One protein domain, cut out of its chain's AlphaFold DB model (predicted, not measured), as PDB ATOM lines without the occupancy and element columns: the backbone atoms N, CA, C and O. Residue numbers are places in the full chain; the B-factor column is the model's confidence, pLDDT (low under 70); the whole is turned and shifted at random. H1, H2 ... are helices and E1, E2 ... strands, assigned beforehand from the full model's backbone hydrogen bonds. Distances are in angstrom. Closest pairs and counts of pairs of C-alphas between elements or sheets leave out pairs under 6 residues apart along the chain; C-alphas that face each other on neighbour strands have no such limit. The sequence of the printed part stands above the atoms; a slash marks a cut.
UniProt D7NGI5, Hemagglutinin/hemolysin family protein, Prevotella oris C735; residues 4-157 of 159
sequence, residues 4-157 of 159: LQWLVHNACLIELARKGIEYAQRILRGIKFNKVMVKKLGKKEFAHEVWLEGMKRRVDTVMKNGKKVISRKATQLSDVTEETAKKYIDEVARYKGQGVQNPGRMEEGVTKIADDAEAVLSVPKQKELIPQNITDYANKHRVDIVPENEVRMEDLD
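AT A GLANCE: This is residues 4 to 157 of the 159 residues of the protein "Hemagglutinin/hemolysin family protein" of Prevotella oris C735 (UniProt D7NGI5). One very long helix, H1, runs into a body built round a strongly twisted five-stranded sheet; its residues 30 to 41 pack on one face, H2 and H3 lie side by side on the opposite face, and residues 4 to 24 stick out as a free arm from a body that without them spans 42 by 31 by 22 A. This gives three layers, helices on both faces of a sheet, and a long loop, residues 94 to 117, joins H2 to E4. The printed part has 154 residues, with three named helices and five named strands in the order H1, E1, E2, E3, H2, E4, H3, E5, and its class is mixed, helices and strands. The mixed sheet runs E1, E2, E3, E4, E5, antiparallel from E1 to E3 and parallel from E3 to E5. The whole is only just loose, close to compact, with a radius of gyration of the C-alphas of 18.0 A, and elongated, spanning 63 by 36 by 29 A.

HOW THE PARTS SIT: H1, residues 4 to 41, is on the sheet; the C-alphas of Asn 34 and Arg 72 in E3, residues 68 to 72, are the closest of these two elements, 6.9 A apart. E1, residues 46 to 51, E2, residues 58 to 63, and E3 form a meander, each strand the antiparallel neighbour of the one before. The hairpin E1 and E2 has N 47 and O 62 at 2.8 A, and the hairpin E2 and E3 has N 63 and O 68 at 2.9 A, both within hydrogen-bond range. H2, residues 82 to 93, is on the opposite face from H1, at a height over the sheet of 9.3 A. E4, residues 118 to 124, is parallel to E3, with N 69 and O 118 at 2.8 A; H2's closest C-alphas to it are Val 92 and Ala 119, 6.1 A. H3, residues 132 to 140, is on the same face as H2; they touch, closest at the C-alphas of Ile 89 and Ala 138, 6.0 A, at a shallow tilt of 22 degrees, the same way. E5, residues 143 to 148, is parallel to E4, with N 144 and O 119 at 2.8 A. E3, H2, E4 and E4, H3, E5 are strand-helix-strand units, two parallel neighbour strands with a helix between, each with a right-handed crossover. H1 is apart from H2 and H3. In H1, H2 and H3 every O i to N i+4 pair is within hydrogen-bond range.

IN THESE COORDINATES: H1 begins at C-alpha 4 (-37.538, 14.498, 119.674) and is 55.5 A long. E1, E2 and E3 measure 13.7, 14.3 and 13.2 A. H2 is 16.4 A, E4 18.8 A, H3 12.2 A and E5 15.4 A, ending at C-alpha 148 (-18.787, -30.498, 113.120).

THE WHOLE: The C-alphas of Leu 4 and Glu 108 are the two farthest apart, 63.8 A. The printed part has no cut, and the link from H2 to E4 is long. The mean pLDDT of the printed part is 92.0; residues 4 to 7, 9, 105 and 107 to 109 are under 70.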
ATOM      1  N   LEU A   4     -38.532  15.318 118.976       65.62
ATOM      2  CA  LEU A   4     -37.538  14.498 119.674       65.62
ATOM      3  C   LEU A   4     -38.126  13.175 120.189       65.62
ATOM      4  O   LEU A   4     -37.520  12.118 120.050       65.62
ATOM      5  N   GLN A   5     -39.340  13.218 120.745       60.31
ATOM      6  CA  GLN A   5     -40.027  12.033 121.255       60.31
ATOM      7  C   GLN A   5     -40.411  11.087 120.111       60.31
ATOM      8  O   GLN A   5     -40.334   9.872 120.275       60.31
ATOM      9  N   TRP A   6     -40.766  11.635 118.946       56.84
ATOM     10  CA  TRP A   6     -41.062  10.861 117.740       56.84
ATOM     11  C   TRP A   6     -39.809  10.185 117.158       56.84
ATOM     12  O   TRP A   6     -39.844   9.000 116.832       56.84
ATOM     13  N   LEU A   7     -38.672  10.889 117.119       63.34
ATOM     14  CA  LEU A   7     -37.385  10.320 116.701       63.34
ATOM     15  C   LEU A   7     -36.918   9.189 117.629       63.34
ATOM     16  O   LEU A   7     -36.510   8.134 117.148       63.34
ATOM     17  N   VAL A   8     -37.037   9.372 118.950       72.19
ATOM     18  CA  VAL A   8     -36.702   8.331 119.939       72.19
ATOM     19  C   VAL A   8     -37.609   7.104 119.786       72.19
ATOM     20  O   VAL A   8     -37.121   5.976 119.849       72.19
ATOM     21  N   HIS A   9     -38.907   7.295 119.523       65.38
ATOM     22  CA  HIS A   9     -39.826   6.180 119.263       65.38
ATOM     23  C   HIS A   9     -39.460   5.418 117.984       65.38
ATOM     24  O   HIS A   9     -39.400   4.192 118.014       65.38
ATOM     25  N   ASN A  10     -39.152   6.116 116.889       73.81
ATOM     26  CA  ASN A  10     -38.747   5.465 115.641       73.81
ATOM     27  C   ASN A  10     -37.425   4.701 115.790       73.81
ATOM     28  O   ASN A  10     -37.323   3.568 115.324       73.81
ATOM     29  N   ALA A  11     -36.438   5.266 116.492       78.81
ATOM     30  CA  ALA A  11     -35.178   4.577 116.769       78.81
ATOM     31  C   ALA A  11     -35.385   3.302 117.612       78.81
ATOM     32  O   ALA A  11     -34.814   2.257 117.306       78.81
ATOM     33  N   CYS A  12     -36.248   3.364 118.631       79.44
ATOM     34  CA  CYS A  12     -36.599   2.209 119.462       79.44
ATOM     35  C   CYS A  12     -37.285   1.097 118.649       79.44
ATOM     36  O   CYS A  12     -36.936  -0.076 118.780       79.44
ATOM     37  N   LEU A  13     -38.221   1.462 117.765       82.50
ATOM     38  CA  LEU A  13     -38.920   0.512 116.896       82.50
ATOM     39  C   LEU A  13     -37.975  -0.172 115.900       82.50
ATOM     40  O   LEU A  13     -38.080  -1.380 115.697       82.50
ATOM     41  N   ILE A  14     -37.028   0.572 115.321       86.69
ATOM     42  CA  ILE A  14     -36.007   0.019 114.417       86.69
ATOM     43  C   ILE A  14     -35.118  -0.984 115.158       86.69
ATOM     44  O   ILE A  14     -34.879  -2.083 114.658       86.69
ATOM     45  N   GLU A  15     -34.665  -0.646 116.366       88.38
ATOM     46  CA  GLU A  15     -33.821  -1.542 117.160       88.38
ATOM     47  C   GLU A  15     -34.572  -2.810 117.590       88.38
ATOM     48  O   GLU A  15     -34.021  -3.911 117.544       88.38
ATOM     49  N   LEU A  16     -35.849  -2.684 117.958       88.25
ATOM     50  CA  LEU A  16     -36.696  -3.830 118.282       88.25
ATOM     51  C   LEU A  16     -36.903  -4.738 117.063       88.25
ATOM     52  O   LEU A  16     -36.783  -5.957 117.186       88.25
ATOM     53  N   ALA A  17     -37.150  -4.159 115.885       88.75
ATOM     54  CA  ALA A  17     -37.254  -4.912 114.639       88.75
ATOM     55  C   ALA A  17     -35.942  -5.642 114.313       88.75
ATOM     56  O   ALA A  17     -35.965  -6.832 114.001       88.75
ATOM     57  N   ARG A  18     -34.793  -4.970 114.467       90.31
ATOM     58  CA  ARG A  18     -33.465  -5.565 114.255       90.31
ATOM     59  C   ARG A  18     -33.220  -6.757 115.178       90.31
ATOM     60  O   ARG A  18     -32.889  -7.837 114.696       90.31
ATOM     61  N   LYS A  19     -33.465  -6.605 116.484       90.69
ATOM     62  CA  LYS A  19     -33.344  -7.706 117.457       90.69
ATOM     63  C   LYS A  19     -34.312  -8.851 117.163       90.69
ATOM     64  O   LYS A  19     -33.952 -10.017 117.323       90.69
ATOM     65  N   GLY A  20     -35.530  -8.532 116.724       90.69
ATOM     66  CA  GLY A  20     -36.521  -9.520 116.304       90.69
ATOM     67  C   GLY A  20     -36.044 -10.342 115.106       90.69
ATOM     68  O   GLY A  20     -36.139 -11.570 115.128       90.69
ATOM     69  N   ILE A  21     -35.461  -9.677 114.103       89.88
ATOM     70  CA  ILE A  21     -34.832 -10.334 112.954       89.88
ATOM     71  C   ILE A  21     -33.693 -11.226 113.446       89.88
ATOM     72  O   ILE A  21     -33.764 -12.433 113.245       89.88
ATOM     73  N   GLU A  22     -32.702 -10.693 114.165       89.56
ATOM     74  CA  GLU A  22     -31.557 -11.465 114.680       89.56
ATOM     75  C   GLU A  22     -31.994 -12.717 115.469       89.56
ATOM     76  O   GLU A  22     -31.430 -13.803 115.301       89.56
ATOM     77  N   TYR A  23     -33.041 -12.604 116.290       89.81
ATOM     78  CA  TYR A  23     -33.623 -13.734 117.012       89.81
ATOM     79  C   TYR A  23     -34.206 -14.798 116.069       89.81
ATOM     80  O   TYR A  23     -33.876 -15.981 116.195       89.81
ATOM     81  N   ALA A  24     -35.016 -14.393 115.086       91.38
ATOM     82  CA  ALA A  24     -35.564 -15.306 114.085       91.38
ATOM     83  C   ALA A  24     -34.450 -16.002 113.284       91.38
ATOM     84  O   ALA A  24     -34.481 -17.217 113.088       91.38
ATOM     85  N   GLN A  25     -33.410 -15.259 112.901       91.56
ATOM     86  CA  GLN A  25     -32.241 -15.792 112.204       91.56
ATOM     87  C   GLN A  25     -31.518 -16.871 113.028       91.56
ATOM     88  O   GLN A  25     -31.087 -17.888 112.482       91.56
ATOM     89  N   ARG A  26     -31.394 -16.689 114.351       91.38
ATOM     90  CA  ARG A  26     -30.807 -17.696 115.255       91.38
ATOM     91  C   ARG A  26     -31.661 -18.962 115.343       91.38
ATOM     92  O   ARG A  26     -31.107 -20.059 115.303       91.38
ATOM     93  N   ILE A  27     -32.988 -18.826 115.411       92.62
ATOM     94  CA  ILE A  27     -33.905 -19.978 115.395       92.62
ATOM     95  C   ILE A  27     -33.743 -20.772 114.096       92.62
ATOM     96  O   ILE A  27     -33.559 -21.990 114.136       92.62
ATOM     97  N   LEU A  28     -33.772 -20.091 112.947       94.56
ATOM     98  CA  LEU A  28     -33.669 -20.746 111.642       94.56
ATOM     99  C   LEU A  28     -32.322 -21.458 111.462       94.56
ATOM    100  O   LEU A  28     -32.296 -22.590 110.979       94.56
ATOM    101  N   ARG A  29     -31.221 -20.851 111.927       94.94
ATOM    102  CA  ARG A  29     -29.899 -21.499 111.976       94.94
ATOM    103  C   ARG A  29     -29.912 -22.781 112.802       94.94
ATOM    104  O   ARG A  29     -29.434 -23.811 112.333       94.94
ATOM    105  N   GLY A  30     -30.511 -22.748 113.994       95.00
ATOM    106  CA  GLY A  30     -30.673 -23.935 114.839       95.00
ATOM    107  C   GLY A  30     -31.468 -25.047 114.148       95.00
ATOM    108  O   GLY A  30     -31.042 -26.200 114.135       95.00
ATOM    109  N   ILE A  31     -32.581 -24.701 113.495       95.00
ATOM    110  CA  ILE A  31     -33.401 -25.656 112.733       95.00
ATOM    111  C   ILE A  31     -32.603 -26.270 111.576       95.00
ATOM    112  O   ILE A  31     -32.654 -27.486 111.369       95.00
ATOM    113  N   LYS A  32     -31.860 -25.456 110.817       96.19
ATOM    114  CA  LYS A  32     -31.045 -25.927 109.688       96.19
ATOM    115  C   LYS A  32     -29.923 -26.848 110.165       96.19
ATOM    116  O   LYS A  32     -29.756 -27.926 109.598       96.19
ATOM    117  N   PHE A  33     -29.243 -26.493 111.255       97.25
ATOM    118  CA  PHE A  33     -28.214 -27.342 111.857       97.25
ATOM    119  C   PHE A  33     -28.784 -28.685 112.320       97.25
ATOM    120  O   PHE A  33     -28.241 -29.738 111.986       97.25
ATOM    121  N   ASN A  34     -29.943 -28.672 112.986       96.50
ATOM    122  CA  ASN A  34     -30.640 -29.894 113.375       96.50
ATOM    123  C   ASN A  34     -30.945 -30.786 112.164       96.50
ATOM    124  O   ASN A  34     -30.667 -31.982 112.213       96.50
ATOM    125  N   LYS A  35     -31.451 -30.223 111.056       95.94
ATOM    126  CA  LYS A  35     -31.722 -30.980 109.820       95.94
ATOM    127  C   LYS A  35     -30.458 -31.613 109.230       95.94
ATOM    128  O   LYS A  35     -30.492 -32.789 108.868       95.94
ATOM    129  N   VAL A  36     -29.358 -30.860 109.158       96.75
ATOM    130  CA  VAL A  36     -28.060 -31.365 108.673       96.75
ATOM    131  C   VAL A  36     -27.593 -32.540 109.532       96.75
ATOM    132  O   VAL A  36     -27.273 -33.602 109.001       96.75
ATOM    133  N   MET A  37     -27.649 -32.397 110.858       97.31
ATOM    134  CA  MET A  37     -27.207 -33.440 111.782       97.31
ATOM    135  C   MET A  37     -28.097 -34.684 111.769       97.31
ATOM    136  O   MET A  37     -27.574 -35.792 111.830       97.31
ATOM    137  N   VAL A  38     -29.421 -34.538 111.637       96.12
ATOM    138  CA  VAL A  38     -30.327 -35.689 111.448       96.12
ATOM    139  C   VAL A  38     -29.943 -36.476 110.195       96.12
ATOM    140  O   VAL A  38     -29.895 -37.703 110.230       96.12
ATOM    141  N   LYS A  39     -29.634 -35.785 109.090       96.19
ATOM    142  CA  LYS A  39     -29.208 -36.444 107.849       96.19
ATOM    143  C   LYS A  39     -27.854 -37.141 108.011       96.19
ATOM    144  O   LYS A  39     -27.706 -38.257 107.527       96.19
ATOM    145  N   LYS A  40     -26.897 -36.494 108.685       95.88
ATOM    146  CA  LYS A  40     -25.545 -37.021 108.919       95.88
ATOM    147  C   LYS A  40     -25.547 -38.271 109.805       95.88
ATOM    148  O   LYS A  40     -24.890 -39.246 109.471       95.88
ATOM    149  N   LEU A  41     -26.274 -38.234 110.920       95.19
ATOM    150  CA  LEU A  41     -26.317 -39.330 111.896       95.19
ATOM    151  C   LEU A  41     -27.232 -40.477 111.446       95.19
ATOM    152  O   LEU A  41     -26.954 -41.641 111.719       95.19
ATOM    153  N   GLY A  42     -28.314 -40.154 110.734       94.44
ATOM    154  CA  GLY A  42     -29.281 -41.130 110.247       94.44
ATOM    155  C   GLY A  42     -30.156 -41.738 111.349       94.44
ATOM    156  O   GLY A  42     -29.879 -41.655 112.539       94.44
ATOM    157  N   LYS A  43     -31.244 -42.392 110.932       91.75
ATOM    158  CA  LYS A  43     -32.261 -42.950 111.845       91.75
ATOM    159  C   LYS A  43     -32.012 -44.402 112.251       91.75
ATOM    160  O   LYS A  43     -32.753 -44.952 113.061       91.75
ATOM    161  N   LYS A  44     -31.006 -45.052 111.654       91.12
ATOM    162  CA  LYS A  44     -30.716 -46.464 111.923       91.12
ATOM    163  C   LYS A  44     -30.177 -46.641 113.334       91.12
ATOM    164  O   LYS A  44     -30.717 -47.454 114.061       91.12
ATOM    165  N   GLU A  45     -29.181 -45.852 113.726       92.19
ATOM    166  CA  GLU A  45     -28.520 -45.970 115.034       92.19
ATOM    167  C   GLU A  45     -29.004 -44.933 116.048       92.19
ATOM    168  O   GLU A  45     -28.794 -45.096 117.249       92.19
ATOM    169  N   PHE A  46     -29.676 -43.878 115.584       94.06
ATOM    170  CA  PHE A  46     -30.068 -42.747 116.409       94.06
ATOM    171  C   PHE A  46     -31.573 -42.484 116.356       94.06
ATOM    172  O   PHE A  46     -32.216 -42.569 115.310       94.06
ATOM    173  N   ALA A  47     -32.121 -42.120 117.510       93.62
ATOM    174  CA  ALA A  47     -33.422 -41.493 117.656       93.62
ATOM    175  C   ALA A  47     -33.227 -39.976 117.775       93.62
ATOM    176  O   ALA A  47     -32.355 -39.506 118.506       93.62
ATOM    177  N   HIS A  48     -34.043 -39.197 117.070       93.88
ATOM    178  CA  HIS A  48     -33.967 -37.735 117.076       93.88
ATOM    179  C   HIS A  48     -35.199 -37.130 117.740       93.88
ATOM    180  O   HIS A  48     -36.273 -37.724 117.700       93.88
ATOM    181  N   GLU A  49     -35.041 -35.930 118.306       92.38
ATOM    182  CA  GLU A  49     -36.126 -35.185 118.960       92.38
ATOM    183  C   GLU A  49     -36.824 -35.996 120.070       92.38
ATOM    184  O   GLU A  49     -38.051 -36.065 120.166       92.38
ATOM    185  N   VAL A  50     -36.008 -36.613 120.923       92.31
ATOM    186  CA  VAL A  50     -36.422 -37.525 121.990       92.31
ATOM    187  C   VAL A  50     -36.953 -36.734 123.181       92.31
ATOM    188  O   VAL A  50     -36.234 -35.943 123.790       92.31
ATOM    189  N   TRP A  51     -38.214 -36.946 123.542       92.62
ATOM    190  CA  TRP A  51     -38.793 -36.361 124.749       92.62
ATOM    191  C   TRP A  51     -38.367 -37.148 125.983       92.62
ATOM    192  O   TRP A  51     -38.444 -38.373 125.993       92.62
ATOM    193  N   LEU A  52     -37.943 -36.444 127.029       92.31
ATOM    194  CA  LEU A  52     -37.639 -37.055 128.322       92.31
ATOM    195  C   LEU A  52     -38.901 -37.179 129.176       92.31
ATOM    196  O   LEU A  52     -39.864 -36.423 128.996       92.31
ATOM    197  N   GLU A  53     -38.884 -38.124 130.112       90.62
ATOM    198  CA  GLU A  53     -39.969 -38.327 131.070       90.62
ATOM    199  C   GLU A  53     -40.363 -37.028 131.791       90.62
ATOM    200  O   GLU A  53     -39.547 -36.153 132.101       90.62
ATOM    201  N   GLY A  54     -41.668 -36.875 132.015       84.50
ATOM    202  CA  GLY A  54     -42.253 -35.647 132.556       84.50
ATOM    203  C   GLY A  54     -42.404 -34.518 131.530       84.50
ATOM    204  O   GLY A  54     -42.773 -33.413 131.920       84.50
ATOM    205  N   MET A  55     -42.117 -34.770 130.242       70.69
ATOM    206  CA  MET A  55     -42.268 -33.831 129.113       70.69
ATOM    207  C   MET A  55     -41.554 -32.483 129.294       70.69
ATOM    208  O   MET A  55     -41.838 -31.514 128.595       70.69
ATOM    209  N   LYS A  56     -40.598 -32.393 130.225       75.56
ATOM    210  CA  LYS A  56     -39.954 -31.117 130.563       75.56
ATOM    211  C   LYS A  56     -38.938 -30.682 129.517       75.56
ATOM    212  O   LYS A  56     -38.608 -29.501 129.449       75.56
ATOM    213  N   ARG A  57     -38.371 -31.636 128.771       85.19
ATOM    214  CA  ARG A  57     -37.242 -31.400 127.867       85.19
ATOM    215  C   ARG A  57     -37.270 -32.341 126.679       85.19
ATOM    216  O   ARG A  57     -37.690 -33.494 126.788       85.19
ATOM    217  N   ARG A  58     -36.753 -31.830 125.567       91.00
ATOM    218  CA  ARG A  58     -36.529 -32.578 124.339       91.00
ATOM    219  C   ARG A  58     -35.041 -32.591 124.043       91.00
ATOM    220  O   ARG A  58     -34.424 -31.536 123.940       91.00
ATOM    221  N   VAL A  59     -34.496 -33.786 123.918       93.38
ATOM    222  CA  VAL A  59     -33.118 -34.036 123.530       93.38
ATOM    223  C   VAL A  59     -33.047 -34.101 122.015       93.38
ATOM    224  O   VAL A  59     -33.904 -34.680 121.347       93.38
ATOM    225  N   ASP A  60     -32.008 -33.496 121.461       96.44
ATOM    226  CA  ASP A  60     -31.819 -33.423 120.023       96.44
ATOM    227  C   ASP A  60     -31.617 -34.797 119.386       96.44
ATOM    228  O   ASP A  60     -32.219 -35.090 118.348       96.44
ATOM    229  N   THR A  61     -30.755 -35.631 119.968       96.00
ATOM    230  CA  THR A  61     -30.467 -36.981 119.476       96.00
ATOM    231  C   THR A  61     -29.976 -37.901 120.594       96.00
ATOM    232  O   THR A  61     -29.184 -37.493 121.439       96.00
ATOM    233  N   VAL A  62     -30.418 -39.157 120.571       95.75
ATOM    234  CA  VAL A  62     -29.947 -40.229 121.456       95.75
ATOM    235  C   VAL A  62     -29.656 -41.465 120.608       95.75
ATOM    236  O   VAL A  62     -30.444 -41.812 119.731       95.75
ATOM    237  N   MET A  63     -28.529 -42.134 120.838       95.12
ATOM    238  CA  MET A  63     -28.254 -43.431 120.212       95.12
ATOM    239  C   MET A  63     -29.252 -44.466 120.731       95.12
ATOM    240  O   MET A  63     -29.564 -44.473 121.918       95.12
ATOM    241  N   LYS A  64     -29.757 -45.356 119.874       93.00
ATOM    242  CA  LYS A  64     -30.863 -46.272 120.210       93.00
ATOM    243  C   LYS A  64     -30.592 -47.210 121.389       93.00
ATOM    244  O   LYS A  64     -31.515 -47.599 122.093       93.00
ATOM    245  N   ASN A  65     -29.324 -47.506 121.662       92.69
ATOM    246  CA  ASN A  65     -28.894 -48.271 122.837       92.69
ATOM    247  C   ASN A  65     -28.757 -47.426 124.127       92.69
ATOM    248  O   ASN A  65     -28.296 -47.942 125.142       92.69
ATOM    249  N   GLY A  66     -29.082 -46.131 124.086       94.69
ATOM    250  CA  GLY A  66     -29.021 -45.195 125.212       94.69
ATOM    251  C   GLY A  66     -27.616 -44.732 125.618       94.69
ATOM    252  O   GLY A  66     -27.505 -43.886 126.503       94.69
ATOM    253  N   LYS A  67     -26.544 -45.239 124.991       96.75
ATOM    254  CA  LYS A  67     -25.147 -45.011 125.421       96.75
ATOM    255  C   LYS A  67     -24.547 -43.678 124.984       96.75
ATOM    256  O   LYS A  67     -23.448 -43.340 125.409       96.75
ATOM    257  N   LYS A  68     -25.239 -42.924 124.133       97.88
ATOM    258  CA  LYS A  68     -24.783 -41.618 123.653       97.88
ATOM    259  C   LYS A  68     -25.949 -40.657 123.545       97.88
ATOM    260  O   LYS A  68     -26.983 -40.997 122.969       97.88
ATOM    261  N   VAL A  69     -25.755 -39.449 124.057       97.88
ATOM    262  CA  VAL A  69     -26.691 -38.336 123.950       97.88
ATOM    263  C   VAL A  69     -25.996 -37.130 123.337       97.88
ATOM    264  O   VAL A  69     -24.877 -36.788 123.704       97.88
ATOM    265  N   ILE A  70     -26.670 -36.481 122.391       98.44
ATOM    266  CA  ILE A  70     -26.136 -35.340 121.653       98.44
ATOM    267  C   ILE A  70     -27.124 -34.182 121.787       98.44
ATOM    268  O   ILE A  70     -28.293 -34.317 121.423       98.44
ATOM    269  N   SER A  71     -26.644 -33.043 122.285       98.00
ATOM    270  CA  SER A  71     -27.309 -31.740 122.169       98.00
ATOM    271  C   SER A  71     -26.621 -30.923 121.083       98.00
ATOM    272  O   SER A  71     -25.399 -30.983 120.948       98.00
ATOM    273  N   ARG A  72     -27.385 -30.162 120.300       98.00
ATOM    274  CA  ARG A  72     -26.875 -29.394 119.161       98.00
ATOM    275  C   ARG A  72     -27.069 -27.908 119.413       98.00
ATOM    276  O   ARG A  72     -28.178 -27.464 119.704       98.00
ATOM    277  N   LYS A  73     -26.015 -27.108 119.249       97.38
ATOM    278  CA  LYS A  73     -26.108 -25.641 119.324       97.38
ATOM    279  C   LYS A  73     -25.440 -25.021 118.103       97.38
ATOM    280  O   LYS A  73     -24.230 -25.111 117.940       97.38
ATOM    281  N   ALA A  74     -26.229 -24.360 117.257       96.75
ATOM    282  CA  ALA A  74     -25.731 -23.611 116.104       96.75
ATOM    283  C   ALA A  74     -25.090 -22.287 116.558       96.75
ATOM    284  O   ALA A  74     -25.706 -21.224 116.480       96.75
ATOM    285  N   THR A  75     -23.888 -22.366 117.129       96.06
ATOM    286  CA  THR A  75     -23.213 -21.229 117.760       96.06
ATOM    287  C   THR A  75     -21.692 -21.338 117.651       96.06
ATOM    288  O   THR A  75     -21.138 -22.434 117.557       96.06
ATOM    289  N   GLN A  76     -21.027 -20.188 117.673       97.38
ATOM    290  CA  GLN A  76     -19.599 -20.081 117.949       97.38
ATOM    291  C   GLN A  76     -19.446 -19.859 119.454       97.38
ATOM    292  O   GLN A  76     -20.028 -18.925 120.004       97.38
ATOM    293  N   LEU A  77     -18.713 -20.734 120.136       97.75
ATOM    294  CA  LEU A  77     -18.550 -20.675 121.588       97.75
ATOM    295  C   LEU A  77     -17.674 -19.496 122.034       97.75
ATOM    296  O   LEU A  77     -17.798 -19.066 123.175       97.75
ATOM    297  N   SER A  78     -16.847 -18.955 121.135       96.81
ATOM    298  CA  SER A  78     -16.122 -17.687 121.299       96.81
ATOM    299  C   SER A  78     -17.048 -16.466 121.348       96.81
ATOM    300  O   SER A  78     -16.726 -15.477 121.998       96.81
ATOM    301  N   ASP A  79     -18.210 -16.539 120.692       95.81
ATOM    302  CA  ASP A  79     -19.084 -15.381 120.455       95.81
ATOM    303  C   ASP A  79     -20.189 -15.252 121.515       95.81
ATOM    304  O   ASP A  79     -20.957 -14.287 121.529       95.81
ATOM    305  N   VAL A  80     -20.323 -16.249 122.394       96.19
ATOM    306  CA  VAL A  80     -21.302 -16.253 123.484       96.19
ATOM    307  C   VAL A  80     -20.629 -15.984 124.818       96.19
ATOM    308  O   VAL A  80     -19.441 -16.217 125.013       96.19
ATOM    309  N   THR A  81     -21.417 -15.525 125.787       97.75
ATOM    310  CA  THR A  81     -20.918 -15.372 127.153       97.75
ATOM    311  C   THR A  81     -20.545 -16.729 127.745       97.75
ATOM    312  O   THR A  81     -21.218 -17.735 127.498       97.75
ATOM    313  N   GLU A  82     -19.518 -16.750 128.598       97.81
ATOM    314  CA  GLU A  82     -19.101 -17.954 129.326       97.81
ATOM    315  C   GLU A  82     -20.278 -18.609 130.064       97.81
ATOM    316  O   GLU A  82     -20.455 -19.823 130.008       97.81
ATOM    317  N   GLU A  83     -21.135 -17.808 130.704       98.31
ATOM    318  CA  GLU A  83     -22.339 -18.300 131.380       98.31
ATOM    319  C   GLU A  83     -23.275 -19.058 130.422       98.31
ATOM    320  O   GLU A  83     -23.820 -20.106 130.769       98.31
ATOM    321  N   THR A  84     -23.449 -18.555 129.198       98.06
ATOM    322  CA  THR A  84     -24.296 -19.193 128.184       98.06
ATOM    323  C   THR A  84     -23.696 -20.519 127.722       98.06
ATOM    324  O   THR A  84     -24.414 -21.517 127.655       98.06
ATOM    325  N   ALA A  85     -22.387 -20.558 127.464       98.44
ATOM    326  CA  ALA A  85     -21.694 -21.794 127.105       98.44
ATOM    327  C   ALA A  85     -21.796 -22.847 128.224       98.44
ATOM    328  O   ALA A  85     -22.141 -24.001 127.960       98.44
ATOM    329  N   LYS A  86     -21.605 -22.440 129.488       98.62
ATOM    330  CA  LYS A  86     -21.779 -23.317 130.658       98.62
ATOM    331  C   LYS A  86     -23.202 -23.852 130.779       98.62
ATOM    332  O   LYS A  86     -23.368 -25.040 131.031       98.62
ATOM    333  N   LYS A  87     -24.230 -23.035 130.516       98.44
ATOM    334  CA  LYS A  87     -25.629 -23.503 130.487       98.44
ATOM    335  C   LYS A  87     -25.860 -24.588 129.438       98.44
ATOM    336  O   LYS A  87     -26.601 -25.528 129.714       98.44
ATOM    337  N   TYR A  88     -25.241 -24.482 128.260       98.12
ATOM    338  CA  TYR A  88     -25.328 -25.538 127.247       98.12
ATOM    339  C   TYR A  88     -24.683 -26.834 127.736       98.12
ATOM    340  O   TYR A  88     -25.289 -27.892 127.609       98.12
ATOM    341  N   ILE A  89     -23.500 -26.753 128.347       98.69
ATOM    342  CA  ILE A  89     -22.793 -27.912 128.913       98.69
ATOM    343  C   ILE A  89     -23.613 -28.562 130.038       98.69
ATOM    344  O   ILE A  89     -23.842 -29.772 130.014       98.69
ATOM    345  N   ASP A  90     -24.105 -27.763 130.986       98.31
ATOM    346  CA  ASP A  90     -24.943 -28.224 132.096       98.31
ATOM    347  C   ASP A  90     -26.211 -28.918 131.595       98.31
ATOM    348  O   ASP A  90     -26.664 -29.899 132.185       98.31
ATOM    349  N   GLU A  91     -26.812 -28.398 130.522       96.12
ATOM    350  CA  GLU A  91     -27.976 -29.004 129.891       96.12
ATOM    351  C   GLU A  91     -27.658 -30.423 129.401       96.12
ATOM    352  O   GLU A  91     -28.382 -31.350 129.772       96.12
ATOM    353  N   VAL A  92     -26.571 -30.609 128.640       97.12
ATOM    354  CA  VAL A  92     -26.203 -31.935 128.109       97.12
ATOM    355  C   VAL A  92     -25.857 -32.907 129.236       97.12
ATOM    356  O   VAL A  92     -26.316 -34.048 129.234       97.12
ATOM    357  N   ALA A  93     -25.092 -32.452 130.234       97.25
ATOM    358  CA  ALA A  93     -24.681 -33.278 131.367       97.25
ATOM    359  C   ALA A  93     -25.883 -33.850 132.140       97.25
ATOM    360  O   ALA A  93     -25.863 -35.004 132.567       97.25
ATOM    361  N   ARG A  94     -26.963 -33.069 132.273       95.56
ATOM    362  CA  ARG A  94     -28.190 -33.465 132.986       95.56
ATOM    363  C   ARG A  94     -29.021 -34.527 132.268       95.56
ATOM    364  O   ARG A  94     -29.948 -35.053 132.878       95.56
ATOM    365  N   TYR A  95     -28.760 -34.807 130.992       95.56
ATOM    366  CA  TYR A  95     -29.524 -35.815 130.256       95.56
ATOM    367  C   TYR A  95     -29.159 -37.249 130.648       95.56
ATOM    368  O   TYR A  95     -29.979 -38.146 130.460       95.56
ATOM    369  N   LYS A  96     -27.965 -37.480 131.210       95.50
ATOM    370  CA  LYS A  96     -27.552 -38.812 131.673       95.50
ATOM    371  C   LYS A  96     -28.521 -39.332 132.732       95.50
ATOM    372  O   LYS A  96     -28.975 -38.582 133.597       95.50
ATOM    373  N   GLY A  97     -28.862 -40.611 132.634       94.88
ATOM    374  CA  GLY A  97     -29.775 -41.266 133.565       94.88
ATOM    375  C   GLY A  97     -31.258 -40.925 133.392       94.88
ATOM    376  O   GLY A  97     -32.088 -41.477 134.112       94.88
ATOM    377  N   GLN A  98     -31.628 -40.043 132.459       95.06
ATOM    378  CA  GLN A  98     -33.027 -39.659 132.254       95.06
ATOM    379  C   GLN A  98     -33.799 -40.734 131.477       95.06
ATOM    380  O   GLN A  98     -33.304 -41.287 130.491       95.06
ATOM    381  N   GLY A  99     -35.036 -40.997 131.904       93.75
ATOM    382  CA  GLY A  99     -35.989 -41.825 131.167       93.75
ATOM    383  C   GLY A  99     -36.512 -41.120 129.913       93.75
ATOM    384  O   GLY A  99     -36.565 -39.887 129.842       93.75
ATOM    385  N   VAL A 100     -36.912 -41.909 128.918       91.44
ATOM    386  CA  VAL A 100     -37.512 -41.421 127.673       91.44
ATOM    387  C   VAL A 100     -39.028 -41.555 127.724       91.44
ATOM    388  O   VAL A 100     -39.578 -42.595 128.073       91.44
ATOM    389  N   GLN A 101     -39.718 -40.499 127.311       90.19
ATOM    390  CA  GLN A 101     -41.167 -40.474 127.208       90.19
ATOM    391  C   GLN A 101     -41.642 -41.275 125.990       90.19
ATOM    392  O   GLN A 101     -41.191 -41.052 124.868       90.19
ATOM    393  N   ASN A 102     -42.652 -42.124 126.198       83.25
ATOM    394  CA  ASN A 102     -43.332 -42.891 125.145       83.25
ATOM    395  C   ASN A 102     -42.364 -43.674 124.225       83.25
ATOM    396  O   ASN A 102     -42.459 -43.544 123.000       83.25
ATOM    397  N   PRO A 103     -41.460 -44.508 124.774       81.69
ATOM    398  CA  PRO A 103     -40.405 -45.166 124.000       81.69
ATOM    399  C   PRO A 103     -40.952 -46.073 122.887       81.69
ATOM    400  O   PRO A 103     -40.358 -46.161 121.819       81.69
ATOM    401  N   GLY A 104     -42.135 -46.669 123.080       72.38
ATOM    402  CA  GLY A 104     -42.800 -47.505 122.072       72.38
ATOM    403  C   GLY A 104     -43.276 -46.765 120.814       72.38
ATOM    404  O   GLY A 104     -43.675 -47.413 119.855       72.38
ATOM    405  N   ARG A 105     -43.244 -45.423 120.783       69.19
ATOM    406  CA  ARG A 105     -43.506 -44.641 119.556       69.19
ATOM    407  C   ARG A 105     -42.282 -44.521 118.645       69.19
ATOM    408  O   ARG A 105     -42.384 -43.934 117.572       69.19
ATOM    409  N   MET A 106     -41.129 -45.022 119.074       71.44
ATOM    410  CA  MET A 106     -39.890 -45.015 118.303       71.44
ATOM    411  C   MET A 106     -39.665 -46.416 117.718       71.44
ATOM    412  O   MET A 106     -39.793 -47.395 118.445       71.44
ATOM    413  N   GLU A 107     -39.316 -46.514 116.427       59.97
ATOM    414  CA  GLU A 107     -39.201 -47.794 115.688       59.97
ATOM    415  C   GLU A 107     -38.253 -48.824 116.345       59.97
ATOM    416  O   GLU A 107     -38.457 -50.020 116.185       59.97
ATOM    417  N   GLU A 108     -37.263 -48.380 117.129       64.56
ATOM    418  CA  GLU A 108     -36.337 -49.219 117.914       64.56
ATOM    419  C   GLU A 108     -35.993 -48.492 119.231       64.56
ATOM    420  O   GLU A 108     -34.904 -47.943 119.407       64.56
ATOM    421  N   GLY A 109     -37.000 -48.349 120.096       67.06
ATOM    422  CA  GLY A 109     -37.065 -47.280 121.092       67.06
ATOM    423  C   GLY A 109     -36.000 -47.267 122.188       67.06
ATOM    424  O   GLY A 109     -35.864 -48.205 122.971       67.06
ATOM    425  N   VAL A 110     -35.334 -46.113 122.312       84.25
ATOM    426  CA  VAL A 110     -34.596 -45.731 123.521       84.25
ATOM    427  C   VAL A 110     -35.592 -45.618 124.666       84.25
ATOM    428  O   VAL A 110     -36.507 -44.803 124.603       84.25
ATOM    429  N   THR A 111     -35.392 -46.384 125.732       90.69
ATOM    430  CA  THR A 111     -36.198 -46.287 126.961       90.69
ATOM    431  C   THR A 111     -35.562 -45.378 128.007       90.69
ATOM    432  O   THR A 111     -36.268 -44.735 128.781       90.69
ATOM    433  N   LYS A 112     -34.230 -45.286 128.021       93.94
ATOM    434  CA  LYS A 112     -33.456 -44.486 128.972       93.94
ATOM    435  C   LYS A 112     -32.136 -44.047 128.336       93.94
ATOM    436  O   LYS A 112     -31.546 -44.787 127.549       93.94
ATOM    437  N   ILE A 113     -31.655 -42.865 128.707       95.94
ATOM    438  CA  ILE A 113     -30.262 -42.462 128.494       95.94
ATOM    439  C   ILE A 113     -29.438 -43.060 129.633       95.94
ATOM    440  O   ILE A 113     -29.749 -42.838 130.804       95.94
ATOM    441  N   ALA A 114     -28.401 -43.828 129.306       96.62
ATOM    442  CA  ALA A 114     -27.593 -44.504 130.314       96.62
ATOM    443  C   ALA A 114     -26.932 -43.499 131.277       96.62
ATOM    444  O   ALA A 114     -26.641 -42.355 130.913       96.62
ATOM    445  N   ASP A 115     -26.708 -43.910 132.525       96.56
ATOM    446  CA  ASP A 115     -26.067 -43.058 133.537       96.56
ATOM    447  C   ASP A 115     -24.598 -42.757 133.171       96.56
ATOM    448  O   ASP A 115     -24.067 -41.689 133.483       96.56
ATOM    449  N   ASP A 116     -23.965 -43.673 132.436       96.44
ATOM    450  CA  ASP A 116     -22.611 -43.586 131.890       96.44
ATOM    451  C   ASP A 116     -22.570 -43.144 130.417       96.44
ATOM    452  O   ASP A 116     -21.512 -43.208 129.793       96.44
ATOM    453  N   ALA A 117     -23.689 -42.667 129.857       97.75
ATOM    454  CA  ALA A 117     -23.746 -42.261 128.457       97.75
ATOM    455  C   ALA A 117     -22.692 -41.191 128.114       97.75
ATOM    456  O   ALA A 117     -22.439 -40.248 128.880       97.75
ATOM    457  N   GLU A 118     -22.125 -41.300 126.915       98.38
ATOM    458  CA  GLU A 118     -21.327 -40.244 126.299       98.38
ATOM    459  C   GLU A 118     -22.238 -39.028 126.064       98.38
ATOM    460  O   GLU A 118     -23.257 -39.130 125.376       98.38
ATOM    461  N   ALA A 119     -21.902 -37.884 126.665       98.50
ATOM    462  CA  ALA A 119     -22.651 -36.644 126.506       98.50
ATOM    463  C   ALA A 119     -21.894 -35.716 125.566       98.50
ATOM    464  O   ALA A 119     -20.776 -35.318 125.871       98.50
ATOM    465  N   VAL A 120     -22.525 -35.349 124.455       98.81
ATOM    466  CA  VAL A 120     -21.895 -34.552 123.406       98.81
ATOM    467  C   VAL A 120     -22.636 -33.240 123.206       98.81
ATOM    468  O   VAL A 120     -23.845 -33.218 122.962       98.81
ATOM    469  N   LEU A 121     -21.891 -32.141 123.258       98.75
ATOM    470  CA  LEU A 121     -22.313 -30.841 122.760       98.75
ATOM    471  C   LEU A 121     -21.778 -30.677 121.331       98.75
ATOM    472  O   LEU A 121     -20.626 -30.305 121.122       98.75
ATOM    473  N   SER A 122     -22.623 -30.976 120.345       98.62
ATOM    474  CA  SER A 122     -22.302 -30.809 118.926       98.62
ATOM    475  C   SER A 122     -22.529 -29.352 118.519       98.62
ATOM    476  O   SER A 122     -23.606 -28.779 118.727       98.62
ATOM    477  N   VAL A 123     -21.495 -28.742 117.951       98.44
ATOM    478  CA  VAL A 123     -21.495 -27.354 117.474       98.44
ATOM    479  C   VAL A 123     -20.961 -27.317 116.044       98.44
ATOM    480  O   VAL A 123     -20.194 -28.196 115.672       98.44
ATOM    481  N   PRO A 124     -21.320 -26.330 115.207       98.12
ATOM    482  CA  PRO A 124     -20.680 -26.142 113.906       98.12
ATOM    483  C   PRO A 124     -19.164 -25.978 114.045       98.12
ATOM    484  O   PRO A 124     -18.654 -25.694 115.134       98.12
ATOM    485  N   LYS A 125     -18.434 -26.087 112.934       98.06
ATOM    486  CA  LYS A 125     -17.013 -25.736 112.876       98.06
ATOM    487  C   LYS A 125     -16.775 -24.379 113.550       98.06
ATOM    488  O   LYS A 125     -17.435 -23.388 113.223       98.06
ATOM    489  N   GLN A 126     -15.850 -24.352 114.504       97.69
ATOM    490  CA  GLN A 126     -15.478 -23.135 115.220       97.69
ATOM    491  C   GLN A 126     -14.441 -22.362 114.393       97.69
ATOM    492  O   GLN A 126     -13.517 -22.962 113.839       97.69
ATOM    493  N   LYS A 127     -14.634 -21.051 114.248       96.50
ATOM    494  CA  LYS A 127     -13.722 -20.140 113.537       96.50
ATOM    495  C   LYS A 127     -12.500 -19.825 114.381       96.50
ATOM    496  O   LYS A 127     -11.387 -19.791 113.869       96.50
ATOM    497  N   GLU A 128     -12.744 -19.609 115.664       96.69
ATOM    498  CA  GLU A 128     -11.733 -19.375 116.680       96.69
ATOM    499  C   GLU A 128     -11.596 -20.608 117.571       96.69
ATOM    500  O   GLU A 128     -12.450 -21.502 117.580       96.69
ATOM    501  N   LEU A 129     -10.501 -20.666 118.326       96.56
ATOM    502  CA  LEU A 129     -10.340 -21.693 119.346       96.56
ATOM    503  C   LEU A 129     -11.438 -21.537 120.399       96.56
ATOM    504  O   LEU A 129     -11.744 -20.427 120.834       96.56
ATOM    505  N   ILE A 130     -12.007 -22.662 120.832       97.81
ATOM    506  CA  ILE A 130     -12.946 -22.656 121.951       97.81
ATOM    507  C   ILE A 130     -12.176 -22.166 123.187       97.81
ATOM    508  O   ILE A 130     -11.125 -22.736 123.493       97.81
ATOM    509  N   PRO A 131     -12.672 -21.141 123.902       98.19
ATOM    510  CA  PRO A 131     -12.025 -20.642 125.108       98.19
ATOM    511  C   PRO A 131     -11.717 -21.752 126.123       98.19
ATOM    512  O   PRO A 131     -12.568 -22.597 126.414       98.19
ATOM    513  N   GLN A 132     -10.510 -21.733 126.696       98.19
ATOM    514  CA  GLN A 132     -10.020 -22.806 127.572       98.19
ATOM    515  C   GLN A 132     -10.907 -23.020 128.810       98.19
ATOM    516  O   GLN A 132     -11.183 -24.147 129.209       98.19
ATOM    517  N   ASN A 133     -11.431 -21.939 129.391       98.12
ATOM    518  CA  ASN A 133     -12.383 -21.997 130.503       98.12
ATOM    519  C   ASN A 133     -13.671 -22.766 130.148       98.12
ATOM    520  O   ASN A 133     -14.268 -23.398 131.023       98.12
ATOM    521  N   ILE A 134     -14.100 -22.745 128.881       98.56
ATOM    522  CA  ILE A 134     -15.262 -23.499 128.396       98.56
ATOM    523  C   ILE A 134     -14.903 -24.981 128.241       98.56
ATOM    524  O   ILE A 134     -15.661 -25.833 128.711       98.56
ATOM    525  N   THR A 135     -13.751 -25.308 127.644       98.44
ATOM    526  CA  THR A 135     -13.304 -26.707 127.497       98.44
ATOM    527  C   THR A 135     -13.036 -27.364 128.850       98.44
ATOM    528  O   THR A 135     -13.470 -28.490 129.081       98.44
ATOM    529  N   ASP A 136     -12.414 -26.649 129.788       98.62
ATOM    530  CA  ASP A 136     -12.158 -27.139 131.147       98.62
ATOM    531  C   ASP A 136     -13.462 -27.418 131.897       98.62
ATOM    532  O   ASP A 136     -13.608 -28.441 132.575       98.62
ATOM    533  N   TYR A 137     -14.446 -26.528 131.747       98.75
ATOM    534  CA  TYR A 137     -15.761 -26.719 132.343       98.75
ATOM    535  C   TYR A 137     -16.486 -27.931 131.744       98.75
ATOM    536  O   TYR A 137     -17.081 -28.706 132.494       98.75
ATOM    537  N   ALA A 138     -16.405 -28.131 130.426       98.69
ATOM    538  CA  ALA A 138     -16.975 -29.293 129.744       98.69
ATOM    539  C   ALA A 138     -16.345 -30.608 130.224       98.69
ATOM    540  O   ALA A 138     -17.065 -31.524 130.631       98.69
ATOM    541  N   ASN A 139     -15.013 -30.648 130.319       98.50
ATOM    542  CA  ASN A 139     -14.261 -31.790 130.842       98.50
ATOM    543  C   ASN A 139     -14.672 -32.130 132.281       98.50
ATOM    544  O   ASN A 139     -14.962 -33.287 132.595       98.50
ATOM    545  N   LYS A 140     -14.787 -31.117 133.152       98.50
ATOM    546  CA  LYS A 140     -15.253 -31.295 134.538       98.50
ATOM    547  C   LYS A 140     -16.651 -31.922 134.612       98.50
ATOM    548  O   LYS A 140     -16.922 -32.693 135.532       98.50
ATOM    549  N   HIS A 141     -17.519 -31.616 133.650       98.38
ATOM    550  CA  HIS A 141     -18.887 -32.136 133.574       98.38
ATOM    551  C   HIS A 141     -19.022 -33.391 132.700       98.38
ATOM    552  O   HIS A 141     -20.135 -33.892 132.530       98.38
ATOM    553  N   ARG A 142     -17.906 -33.942 132.195       98.12
ATOM    554  CA  ARG A 142     -17.871 -35.128 131.319       98.12
ATOM    555  C   ARG A 142     -18.770 -34.959 130.088       98.12
ATOM    556  O   ARG A 142     -19.587 -35.842 129.790       98.12
ATOM    557  N   VAL A 143     -18.645 -33.797 129.449       98.75
ATOM    558  CA  VAL A 143     -19.304 -33.440 128.191       98.75
ATOM    559  C   VAL A 143     -18.237 -33.175 127.139       98.75
ATOM    560  O   VAL A 143     -17.399 -32.294 127.323       98.75
ATOM    561  N   ASP A 144     -18.318 -33.884 126.020       98.69
ATOM    562  CA  ASP A 144     -17.428 -33.688 124.883       98.69
ATOM    563  C   ASP A 144     -17.996 -32.595 123.977       98.69
ATOM    564  O   ASP A 144     -19.129 -32.685 123.497       98.69
ATOM    565  N   ILE A 145     -17.217 -31.541 123.734       98.69
ATOM    566  CA  ILE A 145     -17.572 -30.531 122.735       98.69
ATOM    567  C   ILE A 145     -17.028 -30.996 121.390       98.69
ATOM    568  O   ILE A 145     -15.817 -31.140 121.226       98.69
ATOM    569  N   VAL A 146     -17.916 -31.202 120.420       98.50
ATOM    570  CA  VAL A 146     -17.554 -31.716 119.095       98.50
ATOM    571  C   VAL A 146     -17.892 -30.676 118.027       98.50
ATOM    572  O   VAL A 146     -19.067 -30.493 117.700       98.50
ATOM    573  N   PRO A 147     -16.877 -29.993 117.464       98.06
ATOM    574  CA  PRO A 147     -17.037 -29.189 116.263       98.06
ATOM    575  C   PRO A 147     -17.289 -30.069 115.033       98.06
ATOM    576  O   PRO A 147     -16.458 -30.887 114.633       98.06
ATOM    577  N   GLU A 148     -18.427 -29.869 114.384       97.62
ATOM    578  CA  GLU A 148     -18.787 -30.498 113.120       97.62
ATOM    579  C   GLU A 148     -18.001 -29.827 111.988       97.62
ATOM    580  O   GLU A 148     -18.470 -28.886 111.353       97.62
ATOM    581  N   ASN A 149     -16.777 -30.301 111.744       93.06
ATOM    582  CA  ASN A 149     -15.808 -29.670 110.833       93.06
ATOM    583  C   ASN A 149     -16.291 -29.488 109.380       93.06
ATOM    584  O   ASN A 149     -15.735 -28.668 108.650       93.06
ATOM    585  N   GLU A 150     -17.315 -30.234 108.970       94.38
ATOM    586  CA  GLU A 150     -17.947 -30.158 107.645       94.38
ATOM    587  C   GLU A 150     -19.107 -29.153 107.582       94.38
ATOM    588  O   GLU A 150     -19.629 -28.889 106.504       94.38
ATOM    589  N   VAL A 151     -19.537 -28.607 108.722       95.81
ATOM    590  CA  VAL A 151     -20.678 -27.694 108.819       95.81
ATOM    591  C   VAL A 151     -20.191 -26.368 109.371       95.81
ATOM    592  O   VAL A 151     -19.920 -26.249 110.566       95.81
ATOM    593  N   ARG A 152     -20.074 -25.350 108.521       95.69
ATOM    594  CA  ARG A 152     -19.687 -24.008 108.963       95.69
ATOM    595  C   ARG A 152     -20.925 -23.188 109.307       95.69
ATOM    596  O   ARG A 152     -22.035 -23.509 108.887       95.69
ATOM    597  N   MET A 153     -20.743 -22.111 110.067       93.81
ATOM    598  CA  MET A 153     -21.859 -21.224 110.416       93.81
ATOM    599  C   MET A 153     -22.488 -20.560 109.191       93.81
ATOM    600  O   MET A 153     -23.704 -20.410 109.165       93.81
ATOM    601  N   GLU A 154     -21.693 -20.226 108.173       91.56
ATOM    602  CA  GLU A 154     -22.178 -19.594 106.936       91.56
ATOM    603  C   GLU A 154     -23.103 -20.537 106.161       91.56
ATOM    604  O   GLU A 154     -24.087 -20.118 105.560       91.56
ATOM    605  N   ASP A 155     -22.836 -21.844 106.229       90.94
ATOM    606  CA  ASP A 155     -23.663 -22.856 105.573       90.94
ATOM    607  C   ASP A 155     -25.051 -22.959 106.235       90.94
ATOM    608  O   ASP A 155     -25.979 -23.547 105.670       90.94
ATOM    609  N   LEU A 156     -25.223 -22.383 107.431       91.19
ATOM    610  CA  LEU A 156     -26.472 -22.367 108.189       91.19
ATOM    611  C   LEU A 156     -27.296 -21.089 107.987       91.19
ATOM    612  O   LEU A 156     -28.455 -21.050 108.415       91.19
ATOM    613  N   ASP A 157     -26.750 -20.080 107.313       85.94
ATOM    614  CA  ASP A 157     -27.484 -18.858 106.992       85.94
ATOM    615  C   ASP A 157     -28.579 -19.147 105.943       85.94
ATOM    616  O   ASP A 157     -28.537 -20.150 105.214       85.94
TER     617      ASP A 157